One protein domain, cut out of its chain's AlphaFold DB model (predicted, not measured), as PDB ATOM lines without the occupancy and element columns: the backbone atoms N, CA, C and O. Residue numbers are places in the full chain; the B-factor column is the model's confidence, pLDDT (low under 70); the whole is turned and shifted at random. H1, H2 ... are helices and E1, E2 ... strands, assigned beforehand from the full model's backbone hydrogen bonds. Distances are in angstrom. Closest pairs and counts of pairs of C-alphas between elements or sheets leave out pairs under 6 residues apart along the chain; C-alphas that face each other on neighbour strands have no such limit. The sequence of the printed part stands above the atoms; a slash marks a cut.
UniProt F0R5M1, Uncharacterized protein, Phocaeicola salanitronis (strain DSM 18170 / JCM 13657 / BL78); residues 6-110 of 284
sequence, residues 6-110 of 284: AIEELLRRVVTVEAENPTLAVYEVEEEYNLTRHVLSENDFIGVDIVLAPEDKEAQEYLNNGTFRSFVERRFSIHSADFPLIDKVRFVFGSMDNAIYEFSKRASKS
ATOM      1  N   ALA A   6     178.437 206.902 298.076       92.94
ATOM      2  CA  ALA A   6     178.796 206.552 296.712       92.94
ATOM      3  C   ALA A   6     180.037 205.653 296.731       92.94
ATOM      4  O   ALA A   6     180.986 205.919 297.469       92.94
ATOM      5  N   ILE A   7     180.007 204.594 295.925       92.06
ATOM      6  CA  ILE A   7     181.163 203.750 295.617       92.06
ATOM      7  C   ILE A   7     181.419 203.943 294.125       92.06
ATOM      8  O   ILE A   7     180.594 203.543 293.303       92.06
ATOM      9  N   GLU A   8     182.513 204.614 293.791       90.19
ATOM     10  CA  GLU A   8     182.914 204.923 292.420       90.19
ATOM     11  C   GLU A   8     184.183 204.124 292.095       90.19
ATOM     12  O   GLU A   8     185.192 204.239 292.786       90.19
ATOM     13  N   GLU A   9     184.141 203.285 291.060       90.62
ATOM     14  CA  GLU A   9     185.314 202.537 290.593       90.62
ATOM     15  C   GLU A   9     185.941 203.244 289.393       90.62
ATOM     16  O   GLU A   9     185.257 203.599 288.427       90.62
ATOM     17  N   LEU A  10     187.260 203.420 289.433       91.19
ATOM     18  CA  LEU A  10     188.029 203.965 288.328       91.19
ATOM     19  C   LEU A  10     188.655 202.816 287.535       91.19
ATOM     20  O   LEU A  10     189.474 202.052 288.052       91.19
ATOM     21  N   LEU A  11     188.279 202.717 286.260       94.44
ATOM     22  CA  LEU A  11     188.819 201.740 285.317       94.44
ATOM     23  C   LEU A  11     189.727 202.440 284.295       94.44
ATOM     24  O   LEU A  11     189.393 203.513 283.789       94.44
ATOM     25  N   ARG A  12     190.866 201.833 283.950       93.25
ATOM     26  CA  ARG A  12     191.819 202.357 282.966       93.25
ATOM     27  C   ARG A  12     192.449 201.241 282.140       93.25
ATOM     28  O   ARG A  12     193.146 200.381 282.665       93.25
ATOM     29  N   ARG A  13     192.339 201.372 280.817       93.06
ATOM     30  CA  ARG A  13     193.091 200.582 279.834       93.06
ATOM     31  C   ARG A  13     194.054 201.472 279.065       93.06
ATOM     32  O   ARG A  13     193.702 202.578 278.666       93.06
ATOM     33  N   VAL A  14     195.268 200.979 278.842       92.81
ATOM     34  CA  VAL A  14     196.254 201.626 277.971       92.81
ATOM     35  C   VAL A  14     196.291 200.865 276.653       92.81
ATOM     36  O   VAL A  14     196.510 199.656 276.647       92.81
ATOM     37  N   VAL A  15     196.066 201.571 275.548       92.69
ATOM     38  CA  VAL A  15     196.071 201.008 274.192       92.69
ATOM     39  C   VAL A  15     197.182 201.644 273.365       92.69
ATOM     40  O   VAL A  15     197.587 202.778 273.616       92.69
ATOM     41  N   THR A  16     197.701 200.899 272.393       94.06
ATOM     42  CA  THR A  16     198.706 201.389 271.444       94.06
ATOM     43  C   THR A  16     198.045 201.580 270.089       94.06
ATOM     44  O   THR A  16     197.435 200.648 269.573       94.06
ATOM     45  N   VAL A  17     198.175 202.782 269.528       94.25
ATOM     46  CA  VAL A  17     197.636 203.167 268.220       94.25
ATOM     47  C   VAL A  17     198.747 203.808 267.396       94.25
ATOM     48  O   VAL A  17     199.544 204.589 267.919       94.25
ATOM     49  N   GLU A  18     198.800 203.458 266.114       93.56
ATOM     50  CA  GLU A  18     199.654 204.118 265.131       93.56
ATOM     51  C   GLU A  18     198.861 205.232 264.448       93.56
ATOM     52  O   GLU A  18     197.941 204.954 263.690       93.56
ATOM     53  N   ALA A  19     199.245 206.484 264.688       94.94
ATOM     54  CA  ALA A  19     198.666 207.641 264.018       94.94
ATOM     55  C   ALA A  19     199.753 208.674 263.707       94.94
ATOM     56  O   ALA A  19     200.828 208.680 264.313       94.94
ATOM     57  N   GLU A  20     199.470 209.587 262.779       94.94
ATOM     58  CA  GLU A  20     200.448 210.587 262.329       94.94
ATOM     59  C   GLU A  20     200.826 211.596 263.428       94.94
ATOM     60  O   GLU A  20     201.913 212.174 263.403       94.94
ATOM     61  N   ASN A  21     199.929 211.838 264.390       95.75
ATOM     62  CA  ASN A  21     200.163 212.721 265.529       95.75
ATOM     63  C   ASN A  21     199.259 212.354 266.728       95.75
ATOM     64  O   ASN A  21     198.268 211.641 266.554       95.75
ATOM     65  N   PRO A  22     199.552 212.866 267.941       96.44
ATOM     66  CA  PRO A  22     198.790 212.526 269.144       96.44
ATOM     67  C   PRO A  22     197.305 212.902 269.095       96.44
ATOM     68  O   PRO A  22     196.486 212.203 269.677       96.44
ATOM     69  N   THR A  23     196.938 213.989 268.409       95.56
ATOM     70  CA  THR A  23     195.533 214.410 268.296       95.56
ATOM     71  C   THR A  23     194.728 213.409 267.476       95.56
ATOM     72  O   THR A  23     193.624 213.050 267.874       95.56
ATOM     73  N   LEU A  24     195.293 212.921 266.369       96.00
ATOM     74  CA  LEU A  24     194.667 211.869 265.567       96.00
ATOM     75  C   LEU A  24     194.618 210.536 266.319       96.00
ATOM     76  O   LEU A  24     193.585 209.882 266.277       96.00
ATOM     77  N   ALA A  25     195.662 210.183 267.079       96.31
ATOM     78  CA  ALA A  25     195.646 208.978 267.913       96.31
ATOM     79  C   ALA A  25     194.492 208.991 268.933       96.31
ATOM     80  O   ALA A  25     193.818 207.983 269.115       96.31
ATOM     81  N   VAL A  26     194.248 210.134 269.593       95.69
ATOM     82  CA  VAL A  26     193.119 210.287 270.528       95.69
ATOM     83  C   VAL A  26     191.788 210.169 269.791       95.69
ATOM     84  O   VAL A  26     190.944 209.388 270.215       95.69
ATOM     85  N   TYR A  27     191.627 210.886 268.677       94.38
ATOM     86  CA  TYR A  27     190.402 210.845 267.875       94.38
ATOM     87  C   TYR A  27     190.066 209.423 267.399       94.38
ATOM     88  O   TYR A  27     188.925 208.981 267.509       94.38
ATOM     89  N   GLU A  28     191.060 208.672 266.920       93.94
ATOM     90  CA  GLU A  28     190.876 207.279 266.507       93.94
ATOM     91  C   GLU A  28     190.392 206.404 267.665       93.94
ATOM     92  O   GLU A  28     189.410 205.679 267.516       93.94
ATOM     93  N   VAL A  29     191.021 206.504 268.841       95.38
ATOM     94  CA  VAL A  29     190.606 205.728 270.020       95.38
ATOM     95  C   VAL A  29     189.212 206.139 270.509       95.38
ATOM     96  O   VAL A  29     188.450 205.272 270.936       95.38
ATOM     97  N   GLU A  30     188.842 207.421 270.428       94.00
ATOM     98  CA  GLU A  30     187.488 207.901 270.749       94.00
ATOM     99  C   GLU A  30     186.434 207.276 269.824       94.00
ATOM    100  O   GLU A  30     185.416 206.767 270.298       94.00
ATOM    101  N   GLU A  31     186.689 207.246 268.514       94.06
ATOM    102  CA  GLU A  31     185.823 206.569 267.542       94.06
ATOM    103  C   GLU A  31     185.736 205.060 267.826       94.06
ATOM    104  O   GLU A  31     184.646 204.481 267.831       94.06
ATOM    105  N   GLU A  32     186.855 204.402 268.138       92.88
ATOM    106  CA  GLU A  32     186.867 202.983 268.506       92.88
ATOM    107  C   GLU A  32     186.085 202.691 269.789       92.88
ATOM    108  O   GLU A  32     185.364 201.688 269.862       92.88
ATOM    109  N   TYR A  33     186.194 203.565 270.790       92.88
ATOM    110  CA  TYR A  33     185.428 203.481 272.028       92.88
ATOM    111  C   TYR A  33     183.926 203.640 271.761       92.88
ATOM    112  O   TYR A  33     183.133 202.816 272.220       92.88
ATOM    113  N   ASN A  34     183.530 204.622 270.944       91.62
ATOM    114  CA  ASN A  34     182.136 204.839 270.539       91.62
ATOM    115  C   ASN A  34     181.563 203.658 269.741       91.62
ATOM    116  O   ASN A  34     180.378 203.341 269.847       91.62
ATOM    117  N   LEU A  35     182.411 202.957 268.986       93.50
ATOM    118  CA  LEU A  35     182.083 201.703 268.306       93.50
ATOM    119  C   LEU A  35     182.149 200.473 269.226       93.50
ATOM    120  O   LEU A  35     182.042 199.345 268.742       93.50
ATOM    121  N   THR A  36     182.307 200.658 270.540       89.81
ATOM    122  CA  THR A  36     182.378 199.606 271.572       89.81
ATOM    123  C   THR A  36     183.538 198.620 271.396       89.81
ATOM    124  O   THR A  36     183.487 197.496 271.889       89.81
ATOM    125  N   ARG A  37     184.618 199.022 270.713       89.94
ATOM    126  CA  ARG A  37     185.822 198.184 270.559       89.94
ATOM    127  C   ARG A  37     186.665 198.137 271.832       89.94
ATOM    128  O   ARG A  37     187.332 197.137 272.086       89.94
ATOM    129  N   HIS A  38     186.585 199.183 272.655       86.31
ATOM    130  CA  HIS A  38     187.260 199.281 273.949       86.31
ATOM    131  C   HIS A  38     186.242 199.250 275.088       86.31
ATOM    132  O   HIS A  38     185.842 200.289 275.599       86.31
ATOM    133  N   VAL A  39     185.809 198.053 275.492       88.38
ATOM    134  CA  VAL A  39     184.970 197.878 276.692       88.38
ATOM    135  C   VAL A  39     185.868 197.589 277.888       88.38
ATOM    136  O   VAL A  39     186.582 196.580 277.896       88.38
ATOM    137  N   LEU A  40     185.849 198.488 278.872       92.06
ATOM    138  CA  LEU A  40     186.534 198.311 280.151       92.06
ATOM    139  C   LEU A  40     185.809 197.258 280.996       92.06
ATOM    140  O   LEU A  40     184.591 197.105 280.922       92.06
ATOM    141  N   SER A  41     186.582 196.518 281.773       89.94
ATOM    142  CA  SER A  41     186.135 195.405 282.605       89.94
ATOM    143  C   SER A  41     186.799 195.464 283.978       89.94
ATOM    144  O   SER A  41     187.652 196.313 284.226       89.94
ATOM    145  N   GLU A  42     186.467 194.512 284.846       89.00
ATOM    146  CA  GLU A  42     187.124 194.321 286.148       89.00
ATOM    147  C   GLU A  42     188.656 194.191 286.050       89.00
ATOM    148  O   GLU A  42     189.372 194.614 286.951       89.00
ATOM    149  N   ASN A  43     189.183 193.689 284.926       91.50
ATOM    150  CA  ASN A  43     190.630 193.585 284.703       91.50
ATOM    151  C   ASN A  43     191.311 194.943 284.480       91.50
ATOM    152  O   ASN A  43     192.536 195.028 284.515       91.50
ATOM    153  N   ASP A  44     190.532 195.989 284.217       92.88
ATOM    154  CA  ASP A  44     191.017 197.349 284.010       92.88
ATOM    155  C   ASP A  44     190.889 198.193 285.291       92.88
ATOM    156  O   ASP A  44     191.075 199.406 285.245       92.88
ATOM    157  N   PHE A  45     190.548 197.580 286.429       92.94
ATOM    158  CA  PHE A  45     190.404 198.271 287.707       92.94
ATOM    159  C   PHE A  45     191.716 198.901 288.173       92.94
ATOM    160  O   PHE A  45     192.750 198.234 288.242       92.94
ATOM    161  N   ILE A  46     191.663 200.188 288.532       93.19
ATOM    162  CA  ILE A  46     192.820 200.914 289.071       93.19
ATOM    163  C   ILE A  46     192.564 201.601 290.413       93.19
ATOM    164  O   ILE A  46     193.522 202.056 291.037       93.19
ATOM    165  N   GLY A  47     191.319 201.685 290.876       91.00
ATOM    166  CA  GLY A  47     191.022 202.302 292.163       91.00
ATOM    167  C   GLY A  47     189.535 202.375 292.475       91.00
ATOM    168  O   GLY A  47     188.692 202.230 291.590       91.00
ATOM    169  N   VAL A  48     189.238 202.611 293.749       92.00
ATOM    170  CA  VAL A  48     187.884 202.794 294.270       92.00
ATOM    171  C   VAL A  48     187.853 204.011 295.184       92.00
ATOM    172  O   VAL A  48     188.698 204.141 296.069       92.00
ATOM    173  N   ASP A  49     186.856 204.862 294.985       87.75
ATOM    174  CA  ASP A  49     186.530 205.977 295.861       87.75
ATOM    175  C   ASP A  49     185.223 205.664 296.600       87.75
ATOM    176  O   ASP A  49     184.193 205.369 295.991       87.75
ATOM    177  N   ILE A  50     185.267 205.719 297.932       91.62
ATOM    178  CA  ILE A  50     184.100 205.537 298.802       91.62
ATOM    179  C   ILE A  50     183.872 206.852 299.533       91.62
ATOM    180  O   ILE A  50     184.635 207.206 300.430       91.62
ATOM    181  N   VAL A  51     182.844 207.593 299.130       93.00
ATOM    182  CA  VAL A  51     182.645 208.988 299.551       93.00
ATOM    183  C   VAL A  51     181.190 209.275 299.894       93.00
ATOM    184  O   VAL A  51     180.276 208.574 299.452       93.00
ATOM    185  N   LEU A  52     180.950 210.335 300.668       94.00
ATOM    186  CA  LEU A  52     179.585 210.808 300.903       94.00
ATOM    187  C   LEU A  52     178.964 211.276 299.579       94.00
ATOM    188  O   LEU A  52     179.507 212.152 298.901       94.00
ATOM    189  N   ALA A  53     177.818 210.695 299.220       93.31
ATOM    190  CA  ALA A  53     177.163 210.992 297.956       93.31
ATOM    191  C   ALA A  53     176.622 212.434 297.954       93.31
ATOM    192  O   ALA A  53     176.056 212.873 298.961       93.31
ATOM    193  N   PRO A  54     176.713 213.180 296.839       90.25
ATOM    194  CA  PRO A  54     176.118 214.511 296.743       90.25
ATOM    195  C   PRO A  54     174.609 214.514 297.014       90.25
ATOM    196  O   PRO A  54     174.075 215.518 297.472       90.25
ATOM    197  N   GLU A  55     173.907 213.410 296.754       93.12
ATOM    198  CA  GLU A  55     172.468 213.236 296.988       93.12
ATOM    199  C   GLU A  55     172.116 212.955 298.456       93.12
ATOM    200  O   GLU A  55     170.926 212.804 298.785       93.12
ATOM    201  N   ASP A  56     173.122 212.802 299.321       95.75
ATOM    202  CA  ASP A  56     172.932 212.660 300.755       95.75
ATOM    203  C   ASP A  56     172.341 213.939 301.360       95.75
ATOM    204  O   ASP A  56     172.608 215.058 300.914       95.75
ATOM    205  N   LYS A  57     171.515 213.775 302.394       94.06
ATOM    206  CA  LYS A  57     170.849 214.902 303.044       94.06
ATOM    207  C   LYS A  57     171.858 215.861 303.683       94.06
ATOM    208  O   LYS A  57     171.715 217.069 303.516       94.06
ATOM    209  N   GLU A  58     172.858 215.340 304.388       92.62
ATOM    210  CA  GLU A  58     173.877 216.160 305.042       92.62
ATOM    211  C   GLU A  58     174.742 216.868 303.994       92.62
ATOM    212  O   GLU A  58     174.956 218.078 304.080       92.62
ATOM    213  N   ALA A  59     175.140 216.161 302.930       92.19
ATOM    214  CA  ALA A  59     175.858 216.772 301.814       92.19
ATOM    215  C   ALA A  59     175.076 217.953 301.208       92.19
ATOM    216  O   ALA A  59     175.625 219.043 301.029       92.19
ATOM    217  N   GLN A  60     173.778 217.779 300.951       94.00
ATOM    218  CA  GLN A  60     172.918 218.843 300.426       94.00
ATOM    219  C   GLN A  60     172.787 220.031 301.386       94.00
ATOM    220  O   GLN A  60     172.779 221.180 300.938       94.00
ATOM    221  N   GLU A  61     172.707 219.797 302.696       93.44
ATOM    222  CA  GLU A  61     172.674 220.874 303.692       93.44
ATOM    223  C   GLU A  61     173.940 221.742 303.621       93.44
ATOM    224  O   GLU A  61     173.844 222.973 303.602       93.44
ATOM    225  N   TYR A  62     175.119 221.127 303.485       92.94
ATOM    226  CA  TYR A  62     176.379 221.858 303.332       92.94
ATOM    227  C   TYR A  62     176.522 222.542 301.970       92.94
ATOM    228  O   TYR A  62     176.933 223.702 301.915       92.94
ATOM    229  N   LEU A  63     176.133 221.894 300.868       91.56
ATOM    230  CA  LEU A  63     176.183 222.504 299.531       91.56
ATOM    231  C   LEU A  63     175.282 223.748 299.416       91.56
ATOM    232  O   LEU A  63     175.620 224.694 298.698       91.56
ATOM    233  N   ASN A  64     174.175 223.778 300.162       91.69
ATOM    234  CA  ASN A  64     173.267 224.923 300.241       91.69
ATOM    235  C   ASN A  64     173.684 225.972 301.295       91.69
ATOM    236  O   ASN A  64     173.086 227.047 301.369       91.69
ATOM    237  N   ASN A  65     174.723 225.709 302.094       92.19
ATOM    238  CA  ASN A  65     175.210 226.622 303.123       92.19
ATOM    239  C   ASN A  65     176.175 227.668 302.529       92.19
ATOM    240  O   ASN A  65     177.274 227.357 302.065       92.19
ATOM    241  N   GLY A  66     175.796 228.951 302.589       87.81
ATOM    242  CA  GLY A  66     176.603 230.055 302.047       87.81
ATOM    243  C   GLY A  66     177.984 230.222 302.702       87.81
ATOM    244  O   GLY A  66     178.948 230.612 302.035       87.81
ATOM    245  N   THR A  67     178.114 229.882 303.985       90.06
ATOM    246  CA  THR A  67     179.390 229.924 304.717       90.06
ATOM    247  C   THR A  67     180.307 228.789 304.274       90.06
ATOM    248  O   THR A  67     181.497 229.022 304.053       90.06
ATOM    249  N   PHE A  68     179.751 227.588 304.081       90.00
ATOM    250  CA  PHE A  68     180.474 226.444 303.522       90.00
ATOM    251  C   PHE A  68     180.955 226.741 302.100       90.00
ATOM    252  O   PHE A  68     182.141 226.608 301.804       90.00
ATOM    253  N   ARG A  69     180.075 227.278 301.248       89.25
ATOM    254  CA  ARG A  69     180.438 227.725 299.897       89.25
ATOM    255  C   ARG A  69     181.603 228.712 299.921       89.25
ATOM    256  O   ARG A  69     182.602 228.503 299.245       89.25
ATOM    257  N   SER A  70     181.521 229.748 300.753       86.25
ATOM    258  CA  SER A  70     182.589 230.751 300.897       86.25
ATOM    259  C   SER A  70     183.896 230.167 301.448       86.25
ATOM    260  O   SER A  70     184.972 230.729 301.241       86.25
ATOM    261  N   PHE A  71     183.828 229.076 302.208       88.00
ATOM    262  CA  PHE A  71     184.995 228.340 302.686       88.00
ATOM    263  C   PHE A  71     185.677 227.562 301.553       88.00
ATOM    264  O   PHE A  71     186.892 227.692 301.396       88.00
ATOM    265  N   VAL A  72     184.904 226.836 300.740       87.94
ATOM    266  CA  VAL A  72     185.407 226.107 299.566       87.94
ATOM    267  C   VAL A  72     186.001 227.080 298.544       87.94
ATOM    268  O   VAL A  72     187.149 226.916 298.140       87.94
ATOM    269  N   GLU A  73     185.272 228.145 298.199       86.69
ATOM    270  CA  GLU A  73     185.704 229.161 297.223       86.69
ATOM    271  C   GLU A  73     187.013 229.847 297.633       86.69
ATOM    272  O   GLU A  73     187.889 230.053 296.805       86.69
ATOM    273  N   ARG A  74     187.206 230.161 298.923       84.38
ATOM    274  CA  ARG A  74     188.461 230.774 299.402       84.38
ATOM    275  C   ARG A  74     189.684 229.886 299.207       84.38
ATOM    276  O   ARG A  74     190.798 230.397 299.127       84.38
ATOM    277  N   ARG A  75     189.491 228.570 299.222       82.25
ATOM    278  CA  ARG A  75     190.573 227.590 299.116       82.25
ATOM    279  C   ARG A  75     190.771 227.123 297.673       82.25
ATOM    280  O   ARG A  75     191.873 226.727 297.313       82.25
ATOM    281  N   PHE A  76     189.741 227.253 296.840       82.50
ATOM    282  CA  PHE A  76     189.825 227.105 295.394       82.50
ATOM    283  C   PHE A  76     190.462 228.364 294.773       82.50
ATOM    284  O   PHE A  76     189.783 229.302 294.370       82.50
ATOM    285  N   SER A  77     191.796 228.416 294.727       68.31
ATOM    286  CA  SER A  77     192.562 229.600 294.295       68.31
ATOM    287  C   SER A  77     192.690 229.775 292.772       68.31
ATOM    288  O   SER A  77     193.479 230.607 292.321       68.31
ATOM    289  N   ILE A  78     191.964 228.995 291.965       65.50
ATOM    290  CA  ILE A  78     192.029 229.056 290.497       65.50
ATOM    291  C   ILE A  78     190.980 230.053 289.986       65.50
ATOM    292  O   ILE A  78     189.795 229.953 290.301       65.50
ATOM    293  N   HIS A  79     191.417 231.044 289.204       57.28
ATOM    294  CA  HIS A  79     190.548 232.094 288.678       57.28
ATOM    295  C   HIS A  79     189.641 231.628 287.522       57.28
ATOM    296  O   HIS A  79     190.089 231.009 286.562       57.28
ATOM    297  N   SER A  80     188.374 232.053 287.628       51.69
ATOM    298  CA  SER A  80     187.445 232.428 286.546       51.69
ATOM    299  C   SER A  80     186.890 231.363 285.592       51.69
ATOM    300  O   SER A  80     186.709 231.650 284.410       51.69
ATOM    301  N   ALA A  81     186.509 230.191 286.088       57.38
ATOM    302  CA  ALA A  81     185.487 229.394 285.409       57.38
ATOM    303  C   ALA A  81     184.365 229.039 286.388       57.38
ATOM    304  O   ALA A  81     184.616 228.792 287.574       57.38
ATOM    305  N   ASP A  82     183.129 229.050 285.888       71.38
ATOM    306  CA  ASP A  82     181.937 228.593 286.603       71.38
ATOM    307  C   ASP A  82     182.014 227.072 286.794       71.38
ATOM    308  O   ASP A  82     181.373 226.292 286.094       71.38
ATOM    309  N   PHE A  83     182.854 226.639 287.731       77.94
ATOM    310  CA  PHE A  83     182.911 225.251 288.164       77.94
ATOM    311  C   PHE A  83     181.778 224.973 289.160       77.94
ATOM    312  O   PHE A  83     181.589 225.759 290.103       77.94
ATOM    313  N   PRO A  84     181.041 223.861 289.010       87.88
ATOM    314  CA  PRO A  84     180.108 223.396 290.024       87.88
ATOM    315  C   PRO A  84     180.784 223.293 291.398       87.88
ATOM    316  O   PRO A  84     181.934 222.868 291.518       87.88
ATOM    317  N   LEU A  85     180.068 223.678 292.460       87.50
ATOM    318  CA  LEU A  85     180.622 223.686 293.820       87.50
ATOM    319  C   LEU A  85     181.126 222.297 294.244       87.50
ATOM    320  O   LEU A  85     182.145 222.209 294.921       87.50
ATOM    321  N   ILE A  86     180.442 221.231 293.823       89.06
ATOM    322  CA  ILE A  86     180.838 219.852 294.125       89.06
ATOM    323  C   ILE A  86     182.186 219.480 293.491       89.06
ATOM    324  O   ILE A  86     183.007 218.834 294.135       89.06
ATOM    325  N   ASP A  87     182.471 219.971 292.286       88.69
ATOM    326  CA  ASP A  87     183.748 219.728 291.613       88.69
ATOM    327  C   ASP A  87     184.872 220.511 292.288       88.69
ATOM    328  O   ASP A  87     185.970 219.993 292.478       88.69
ATOM    329  N   LYS A  88     184.585 221.739 292.746       89.38
ATOM    330  CA  LYS A  88     185.520 222.508 293.583       89.38
ATOM    331  C   LYS A  88     185.821 221.781 294.892       89.38
ATOM    332  O   LYS A  88     186.968 221.765 295.329       89.38
ATOM    333  N   VAL A  89     184.805 221.176 295.511       89.38
ATOM    334  CA  VAL A  89     184.970 220.359 296.718       89.38
ATOM    335  C   VAL A  89     185.888 219.168 296.440       89.38
ATOM    336  O   VAL A  89     186.894 219.025 297.132       89.38
ATOM    337  N   ARG A  90     185.604 218.380 295.396       87.56
ATOM    338  CA  ARG A  90     186.443 217.242 294.982       87.56
ATOM    339  C   ARG A  90     187.883 217.674 294.702       87.56
ATOM    340  O   ARG A  90     188.818 217.066 295.203       87.56
ATOM    341  N   PHE A  91     188.076 218.781 293.989       86.44
ATOM    342  CA  PHE A  91     189.409 219.276 293.647       86.44
ATOM    343  C   PHE A  91     190.231 219.705 294.871       86.44
ATOM    344  O   PHE A  91     191.426 219.438 294.948       86.44
ATOM    345  N   VAL A  92     189.612 220.405 295.824       88.00
ATOM    346  CA  VAL A  92     190.331 221.003 296.963       88.00
ATOM    347  C   VAL A  92     190.488 220.034 298.131       88.00
ATOM    348  O   VAL A  92     191.478 220.110 298.859       88.00
ATOM    349  N   PHE A  93     189.499 219.170 298.346       86.44
ATOM    350  CA  PHE A  93     189.388 218.344 299.549       86.44
ATOM    351  C   PHE A  93     189.370 216.840 299.247       86.44
ATOM    352  O   PHE A  93     189.323 216.035 300.175       86.44
ATOM    353  N   GLY A  94     189.394 216.442 297.974       87.44
ATOM    354  CA  GLY A  94     189.270 215.049 297.537       87.44
ATOM    355  C   GLY A  94     187.822 214.555 297.549       87.44
ATOM    356  O   GLY A  94     187.338 214.051 296.542       87.44
ATOM    357  N   SER A  95     187.097 214.766 298.651       90.88
ATOM    358  CA  SER A  95     185.724 214.283 298.849       90.88
ATOM    359  C   SER A  95     184.830 215.296 299.575       90.88
ATOM    360  O   SER A  95     185.295 216.291 300.147       90.88
ATOM    361  N   MET A  96     183.518 215.043 299.546       91.56
ATOM    362  CA  MET A  96     182.523 215.873 300.230       91.56
ATOM    363  C   MET A  96     182.624 215.751 301.754       91.56
ATOM    364  O   MET A  96     182.624 216.759 302.456       91.56
ATOM    365  N   ASP A  97     182.758 214.531 302.263       91.31
ATOM    366  CA  ASP A  97     182.964 214.222 303.680       91.31
ATOM    367  C   ASP A  97     184.226 214.894 304.245       91.31
ATOM    368  O   ASP A  97     184.147 215.531 305.297       91.31
ATOM    369  N   ASN A  98     185.348 214.883 303.517       90.38
ATOM    370  CA  ASN A  98     186.558 215.606 303.921       90.38
ATOM    371  C   ASN A  98     186.324 217.117 304.025       90.38
ATOM    372  O   ASN A  98     186.769 217.761 304.978       90.38
ATOM    373  N   ALA A  99     185.603 217.703 303.064       90.94
ATOM    374  CA  ALA A  99     185.281 219.124 303.100       90.94
ATOM    375  C   ALA A  99     184.368 219.478 304.284       90.94
ATOM    376  O   ALA A  99     184.588 220.501 304.939       90.94
ATOM    377  N   ILE A 100     183.372 218.638 304.583       92.25
ATOM    378  CA  ILE A 100     182.489 218.790 305.749       92.25
ATOM    379  C   ILE A 100     183.293 218.678 307.047       92.25
ATOM    380  O   ILE A 100     183.152 219.525 307.932       92.25
ATOM    381  N   TYR A 101     184.173 217.685 307.158       88.62
ATOM    382  CA  TYR A 101     185.041 217.502 308.318       88.62
ATOM    383  C   TYR A 101     185.929 218.734 308.556       88.62
ATOM    384  O   TYR A 101     185.932 219.312 309.642       88.62
ATOM    385  N   GLU A 102     186.621 219.216 307.524       87.00
ATOM    386  CA  GLU A 102     187.473 220.408 307.618       87.00
ATOM    387  C   GLU A 102     186.678 221.677 307.955       87.00
ATOM    388  O   GLU A 102     187.111 222.515 308.754       87.00
ATOM    389  N   PHE A 103     185.489 221.832 307.373       87.75
ATOM    390  CA  PHE A 103     184.619 222.964 307.664       87.75
ATOM    391  C   PHE A 103     184.088 222.932 309.100       87.75
ATOM    392  O   PHE A 103     184.157 223.939 309.807       87.75
ATOM    393  N   SER A 104     183.592 221.782 309.554       84.50
ATOM    394  CA  SER A 104     183.067 221.595 310.909       84.50
ATOM    395  C   SER A 104     184.159 221.756 311.965       84.50
ATOM    396  O   SER A 104     183.926 222.425 312.968       84.50
ATOM    397  N   LYS A 105     185.385 221.290 311.695       78.00
ATOM    398  CA  LYS A 105     186.571 221.552 312.524       78.00
ATOM    399  C   LYS A 105     186.890 223.044 312.635       78.00
ATOM    400  O   LYS A 105     187.387 223.501 313.659       78.00
ATOM    401  N   ARG A 106     186.615 223.844 311.599       67.44
ATOM    402  CA  ARG A 106     186.745 225.312 311.673       67.44
ATOM    403  C   ARG A 106     185.579 225.973 312.404       67.44
ATOM    404  O   ARG A 106     185.797 226.963 313.095       67.44
ATOM    405  N   ALA A 107     184.365 225.447 312.265       58.75
ATOM    406  CA  ALA A 107     183.198 225.932 312.994       58.75
ATOM    407  C   ALA A 107     183.315 225.639 314.502       58.75
ATOM    408  O   ALA A 107     183.014 226.515 315.311       58.75
ATOM    409  N   SER A 108     183.844 224.474 314.891       53.81
ATOM    410  CA  SER A 108     184.122 224.125 316.290       53.81
ATOM    411  C   SER A 108     185.264 224.956 316.885       53.81
ATOM    412  O   SER A 108     185.205 225.318 318.056       53.81
ATOM    413  N   LYS A 109     186.228 225.387 316.059       50.44
ATOM    414  CA  LYS A 109     187.239 226.395 316.430       50.44
ATOM    415  C   LYS A 109     186.676 227.797 316.700       50.44
ATOM    416  O   LYS A 109     187.420 228.647 317.173       50.44
ATOM    417  N   SER A 110     185.403 228.077 316.394       45.53
ATOM    418  CA  SER A 110     184.807 229.407 316.616       45.53
ATOM    419  C   SER A 110     184.053 229.564 317.943       45.53
ATOM    420  O   SER A 110     183.678 230.684 318.281       45.53
TER     421      SER A 110
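AT A GLANCE: This is residues 6 to 110 of the 284 residues of an uncharacterized protein of Phocaeicola salanitronis (strain DSM 18170 / JCM 13657 / BL78) (UniProt F0R5M1). A cluster of four short, crossed helices, H2 to H5, makes one end of the domain, and a long ribbon of two strands, E1 and E2, leads from it to a single helix, H1, at the far end. H1 lies away from the other helices, and the loop of residues 79 to 84 sticks out from the cluster. The printed part has 105 residues, with five named helices and two named strands in the order E1, H1, E2, H2, H3, H4, H5; the sheet, E1 - E2, is antiparallel and the class is mixed, helices and strands. The whole is only just loose, close to extended, with a radius of gyration of the C-alphas of 19.0 A, and elongated, spanning 59 by 33 by 19 A.

IN THESE COORDINATES: E1, residues 6 to 11, begins with C-alpha 6 at (178.796, 206.552, 296.712) and is 15.9 A long. H1, residues 22 to 34, begins with C-alpha 22 at (198.790, 212.526, 269.144) and is 18.4 A long. E2, residues 45 to 52, is 21.2 A long. H2 is residues 57 to 63, 9.9 A; H3 is residues 66 to 75, 14.5 A; H4 is residues 85 to 93, 11.8 A. H5, residues 96 to 108, is 18.1 A long and ends with C-alpha 108 at (184.122, 224.125, 316.290).

HOW THE PARTS SIT: E1 and E2 are antiparallel neighbours, their directions at 161 degrees; N 8 and O 49, 2.9 A apart, and N 51 and O 6, 3.0 A apart, are within hydrogen-bond range. H1 is apart from H2, H3, H4 and H5. The closest C-alphas of E2 and H5 are those of Leu 52 and Asp 97, 5.5 A apart. H5 touches H2 with residues 96 to 100 alone, the closest C-alphas being those of Ala 59 and Met 96, 6.9 A apart. H3 and H4 touch at a steep tilt of 48 degrees, the same way, with C-alphas 72 and 89 closest at 6.4 A. H4 and H5 touch only at the corner, C-alphas 93 and 99 being closest at 5.5 A. Every O i to N i+4 pair is within hydrogen-bond range in H1, H2, H4 and H5, and 5 of 6 are in H3.

THE WHOLE: The C-alphas of Glu 20 and Ser 110, the two farthest apart, are 59.5 A from each other. The printed part has no cut, and no link between named elements is long. The mean pLDDT of the printed part is 87.5; residues 77 to 81 and 106 to 110 are under 70.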